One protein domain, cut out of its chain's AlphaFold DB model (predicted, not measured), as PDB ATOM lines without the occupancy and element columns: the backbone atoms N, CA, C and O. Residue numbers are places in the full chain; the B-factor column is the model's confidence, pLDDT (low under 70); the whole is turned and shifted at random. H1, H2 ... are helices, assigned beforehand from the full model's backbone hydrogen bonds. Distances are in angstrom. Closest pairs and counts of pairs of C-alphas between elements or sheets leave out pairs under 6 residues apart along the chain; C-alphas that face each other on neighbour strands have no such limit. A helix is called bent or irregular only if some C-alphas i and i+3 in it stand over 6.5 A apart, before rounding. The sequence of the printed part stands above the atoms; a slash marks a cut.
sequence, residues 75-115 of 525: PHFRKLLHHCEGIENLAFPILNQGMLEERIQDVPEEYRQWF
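This is residues 75 to 115 of the 525 residues of an uncharacterized protein of Byssothecium circinans (UniProt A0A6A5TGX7). Four short helices stand in a ring, H1 across from H3 and H2 across from H4, each near its two neighbours in the ring and clearly touching neither. The printed part has 41 residues, with H1, H2, H3 and H4 in that order and no named strand: all helix. It is compact, radius of gyration of the C-alphas 9.4 A, rounded, spanning 26 by 19 by 15 A.

H1, residues 75 to 83, 14.4 A long, begins at C-alpha 75 (116.659, 19.869, 65.602) and is irregular: C-alphas 75 and 78 are 7.1 A apart. H2 is residues 88 to 91, 4.9 A. H3 is residues 97 to 104, 10.6 A. H4, residues 109 to 114, 10.3 A, ends at C-alpha 114 (110.691, 10.413, 70.721) and is irregular: C-alphas 110 and 113 are 7.0 A apart.

H1 and H2 are close but not clearly touching, closest C-alphas Leu 81 and Leu 90, 7.2 A. So are H2 and H3, Asn 89 and Arg 103, 6.3 A; H3 and H4, Ile 104 and Arg 112, 6.4 A, a steep tilt of 55 degrees, opposite ways; and H1 and H4, Leu 80 and Tyr 111, 7.1 A, a steep tilt of 64 degrees, opposite ways. H1 and H3 are apart, as are H2 and H4. Every O i to N i+4 pair is within hydrogen-bond range in H3, 4 of 5 in H1 and 0 of 2 in H4, where 2 of 3 O i to N i+3 pairs are; H2 is too short for an O i to N i+4 pair.

The C-alphas of Pro 75 and Gly 98, the two farthest apart, are 27.2 A apart. The printed part has no cut, and its three links are tight. No printed residue is under 70 in pLDDT.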
ATOM      1  N   PRO A  75     115.308  20.049  66.135       81.31
ATOM      2  CA  PRO A  75     116.659  19.869  65.602       81.31
ATOM      3  C   PRO A  75     117.087  18.395  65.488       81.31
ATOM      4  O   PRO A  75     118.095  18.105  64.838       81.31
ATOM      5  N   HIS A  76     116.353  17.458  66.098       86.19
ATOM      6  CA  HIS A  76     116.663  16.029  66.055       86.19
ATOM      7  C   HIS A  76     116.116  15.332  64.811       86.19
ATOM      8  O   HIS A  76     116.616  14.259  64.480       86.19
ATOM      9  N   PHE A  77     115.174  15.944  64.082       85.88
ATOM     10  CA  PHE A  77     114.507  15.326  62.931       85.88
ATOM     11  C   PHE A  77     115.487  14.692  61.930       85.88
ATOM     12  O   PHE A  77     115.370  13.515  61.607       85.88
ATOM     13  N   ARG A  78     116.519  15.430  61.495       85.12
ATOM     14  CA  ARG A  78     117.508  14.915  60.525       85.12
ATOM     15  C   ARG A  78     118.333  13.742  61.056       85.12
ATOM     16  O   ARG A  78     118.745  12.897  60.272       85.12
ATOM     17  N   LYS A  79     118.608  13.710  62.363       87.94
ATOM     18  CA  LYS A  79     119.349  12.606  62.991       87.94
ATOM     19  C   LYS A  79     118.462  11.376  63.125       87.94
ATOM     20  O   LYS A  79     118.881  10.292  62.754       87.94
ATOM     21  N   LEU A  80     117.225  11.570  63.580       88.25
ATOM     22  CA  LEU A  80     116.205  10.527  63.648       88.25
ATOM     23  C   LEU A  80     115.973   9.886  62.275       88.25
ATOM     24  O   LEU A  80     115.988   8.668  62.163       88.25
ATOM     25  N   LEU A  81     115.882  10.698  61.218       87.31
ATOM     26  CA  LEU A  81     115.694  10.212  59.848       87.31
ATOM     27  C   LEU A  81     116.846   9.319  59.364       87.31
ATOM     28  O   LEU A  81     116.637   8.473  58.508       87.31
ATOM     29  N   HIS A  82     118.057   9.487  59.904       87.75
ATOM     30  CA  HIS A  82     119.197   8.631  59.573       87.75
ATOM     31  C   HIS A  82     119.145   7.262  60.268       87.75
ATOM     32  O   HIS A  82     119.755   6.313  59.783       87.75
ATOM     33  N   HIS A  83     118.447   7.170  61.401       88.12
ATOM     34  CA  HIS A  83     118.340   5.953  62.209       88.12
ATOM     35  C   HIS A  83     117.055   5.161  61.954       88.12
ATOM     36  O   HIS A  83     116.963   4.011  62.363       88.12
ATOM     37  N   CYS A  84     116.074   5.764  61.289       84.62
ATOM     38  CA  CYS A  84     114.835   5.104  60.911       84.62
ATOM     39  C   CYS A  84     114.868   4.685  59.440       84.62
ATOM     40  O   CYS A  84     115.338   5.435  58.583       84.62
ATOM     41  N   GLU A  85     114.304   3.518  59.129       81.06
ATOM     42  CA  GLU A  85     114.116   3.065  57.747       81.06
ATOM     43  C   GLU A  85     112.994   3.870  57.065       81.06
ATOM     44  O   GLU A  85     111.857   3.424  56.978       81.06
ATOM     45  N   GLY A  86     113.283   5.100  56.643       78.75
ATOM     46  CA  GLY A  86     112.327   5.955  55.932       78.75
ATOM     47  C   GLY A  86     111.563   6.949  56.814       78.75
ATOM     48  O   GLY A  86     111.553   6.883  58.045       78.75
ATOM     49  N   ILE A  87     110.933   7.926  56.159       82.38
ATOM     50  CA  ILE A  87     110.234   9.041  56.815       82.38
ATOM     51  C   ILE A  87     108.914   8.601  57.448       82.38
ATOM     52  O   ILE A  87     108.500   9.140  58.467       82.38
ATOM     53  N   GLU A  88     108.292   7.569  56.893       81.62
ATOM     54  CA  GLU A  88     107.101   6.885  57.382       81.62
ATOM     55  C   GLU A  88     107.240   6.405  58.834       81.62
ATOM     56  O   GLU A  88     106.263   6.427  59.583       81.62
ATOM     57  N   ASN A  89     108.452   6.028  59.255       84.12
ATOM     58  CA  ASN A  89     108.783   5.635  60.629       84.12
ATOM     59  C   ASN A  89     108.773   6.800  61.620       84.12
ATOM     60  O   ASN A  89     108.582   6.592  62.816       84.12
ATOM     61  N   LEU A  90     108.911   8.026  61.121       86.75
ATOM     62  CA  LEU A  90     108.822   9.245  61.915       86.75
ATOM     63  C   LEU A  90     107.467   9.930  61.780       86.75
ATOM     64  O   LEU A  90     107.042  10.610  62.711       86.75
ATOM     65  N   ALA A  91     106.821   9.788  60.630       83.62
ATOM     66  CA  ALA A  91     105.636  10.541  60.279       83.62
ATOM     67  C   ALA A  91     104.336   9.835  60.653       83.62
ATOM     68  O   ALA A  91     103.373  10.531  60.925       83.62
ATOM     69  N   PHE A  92     104.268   8.501  60.686       84.19
ATOM     70  CA  PHE A  92     103.000   7.791  60.906       84.19
ATOM     71  C   PHE A  92     102.811   7.311  62.344       84.19
ATOM     72  O   PHE A  92     103.792   6.873  62.956       84.19
ATOM     73  N   PRO A  93     101.569   7.342  62.864       85.44
ATOM     74  CA  PRO A  93     101.266   7.003  64.249       85.44
ATOM     75  C   PRO A  93     101.771   5.616  64.649       85.44
ATOM     76  O   PRO A  93     101.858   4.689  63.832       85.44
ATOM     77  N   ILE A  94     102.108   5.488  65.928       87.88
ATOM     78  CA  ILE A  94     102.461   4.243  66.602       87.88
ATOM     79  C   ILE A  94     101.265   3.848  67.462       87.88
ATOM     80  O   ILE A  94     101.014   4.453  68.494       87.88
ATOM     81  N   LEU A  95     100.518   2.829  67.039       86.25
ATOM     82  CA  LEU A  95      99.209   2.522  67.632       86.25
ATOM     83  C   LEU A  95      99.260   1.442  68.720       86.25
ATOM     84  O   LEU A  95      98.284   1.216  69.427       86.25
ATOM     85  N   ASN A  96     100.371   0.713  68.829       88.62
ATOM     86  CA  ASN A  96     100.522  -0.364  69.800       88.62
ATOM     87  C   ASN A  96     101.996  -0.672  70.091       88.62
ATOM     88  O   ASN A  96     102.904  -0.213  69.398       88.62
ATOM     89  N   GLN A  97     102.212  -1.496  71.115       92.50
ATOM     90  CA  GLN A  97     103.538  -1.882  71.589       92.50
ATOM     91  C   GLN A  97     104.368  -2.639  70.539       92.50
ATOM     92  O   GLN A  97     105.566  -2.406  70.440       92.50
ATOM     93  N   GLY A  98     103.745  -3.501  69.726       92.19
ATOM     94  CA  GLY A  98     104.459  -4.241  68.680       92.19
ATOM     95  C   GLY A  98     105.030  -3.313  67.608       92.19
ATOM     96  O   GLY A  98     106.197  -3.427  67.251       92.19
ATOM     97  N   MET A  99     104.237  -2.329  67.168       90.19
ATOM     98  CA  MET A  99     104.714  -1.279  66.265       90.19
ATOM     99  C   MET A  99     105.817  -0.439  66.906       90.19
ATOM    100  O   MET A  99     106.778  -0.082  66.235       90.19
ATOM    101  N   LEU A 100     105.694  -0.099  68.193       92.31
ATOM    102  CA  LEU A 100     106.727   0.665  68.888       92.31
ATOM    103  C   LEU A 100     108.068  -0.081  68.870       92.31
ATOM    104  O   LEU A 100     109.080   0.513  68.513       92.31
ATOM    105  N   GLU A 101     108.062  -1.369  69.215       92.31
ATOM    106  CA  GLU A 101     109.253  -2.227  69.236       92.31
ATOM    107  C   GLU A 101     109.916  -2.340  67.860       92.31
ATOM    108  O   GLU A 101     111.137  -2.216  67.764       92.31
ATOM    109  N   GLU A 102     109.117  -2.491  66.801       89.94
ATOM    110  CA  GLU A 102     109.591  -2.490  65.412       89.94
ATOM    111  C   GLU A 102     110.262  -1.155  65.046       89.94
ATOM    112  O   GLU A 102     111.391  -1.131  64.560       89.94
ATOM    113  N   ARG A 103     109.610  -0.022  65.345       88.25
ATOM    114  CA  ARG A 103     110.091   1.322  64.966       88.25
ATOM    115  C   ARG A 103     111.383   1.727  65.680       88.25
ATOM    116  O   ARG A 103     112.131   2.541  65.142       88.25
ATOM    117  N   ILE A 104     111.638   1.210  66.887       91.25
ATOM    118  CA  ILE A 104     112.812   1.580  67.699       91.25
ATOM    119  C   ILE A 104     113.980   0.596  67.598       91.25
ATOM    120  O   ILE A 104     115.012   0.841  68.232       91.25
ATOM    121  N   GLN A 105     113.839  -0.501  66.843       89.00
ATOM    122  CA  GLN A 105     114.823  -1.586  66.784       89.00
ATOM    123  C   GLN A 105     116.242  -1.065  66.498       89.00
ATOM    124  O   GLN A 105     117.173  -1.375  67.246       89.00
ATOM    125  N   ASP A 106     116.372  -0.199  65.491       88.00
ATOM    126  CA  ASP A 106     117.652   0.364  65.039       88.00
ATOM    127  C   ASP A 106     117.899   1.803  65.534       88.00
ATOM    128  O   ASP A 106     118.923   2.422  65.231       88.00
ATOM    129  N   VAL A 107     116.984   2.341  66.347       91.00
ATOM    130  CA  VAL A 107     117.093   3.689  66.915       91.00
ATOM    131  C   VAL A 107     118.008   3.660  68.150       91.00
ATOM    132  O   VAL A 107     117.728   2.903  69.092       91.00
ATOM    133  N   PRO A 108     119.075   4.489  68.206       92.50
ATOM    134  CA  PRO A 108     119.938   4.606  69.383       92.50
ATOM    135  C   PRO A 108     119.159   4.992  70.640       92.50
ATOM    136  O   PRO A 108     118.185   5.745  70.564       92.50
ATOM    137  N   GLU A 109     119.599   4.504  71.800       92.00
ATOM    138  CA  GLU A 109     118.895   4.675  73.076       92.00
ATOM    139  C   GLU A 109     118.598   6.148  73.393       92.00
ATOM    140  O   GLU A 109     117.480   6.464  73.800       92.00
ATOM    141  N   GLU A 110     119.525   7.066  73.093       90.19
ATOM    142  CA  GLU A 110     119.339   8.505  73.325       90.19
ATOM    143  C   GLU A 110     118.220   9.157  72.487       90.19
ATOM    144  O   GLU A 110     117.810  10.283  72.769       90.19
ATOM    145  N   TYR A 111     117.726   8.481  71.448       89.50
ATOM    146  CA  TYR A 111     116.670   8.980  70.567       89.50
ATOM    147  C   TYR A 111     115.333   8.260  70.751       89.50
ATOM    148  O   TYR A 111     114.316   8.726  70.234       89.50
ATOM    149  N   ARG A 112     115.295   7.161  71.516       90.69
ATOM    150  CA  ARG A 112     114.073   6.361  71.711       90.69
ATOM    151  C   ARG A 112     112.961   7.116  72.430       90.69
ATOM    152  O   ARG A 112     111.797   6.817  72.207       90.69
ATOM    153  N   GLN A 113     113.299   8.139  73.214       88.19
ATOM    154  CA  GLN A 113     112.335   9.000  73.913       88.19
ATOM    155  C   GLN A 113     111.295   9.678  73.004       88.19
ATOM    156  O   GLN A 113     110.208  10.012  73.463       88.19
ATOM    157  N   TRP A 114     111.599   9.835  71.713       89.31
ATOM    158  CA  TRP A 114     110.691  10.413  70.721       89.31
ATOM    159  C   TRP A 114     109.665   9.414  70.162       89.31
ATOM    160  O   TRP A 114     108.790   9.793  69.377       89.31
ATOM    161  N   PHE A 115     109.764   8.138  70.535       91.00
ATOM    162  CA  PHE A 115     108.888   7.063  70.087       91.00
ATOM    163  C   PHE A 115     108.033   6.603  71.260       91.00
ATOM    164  O   PHE A 115     108.532   6.146  72.284       91.00
TER     165      PHE A 115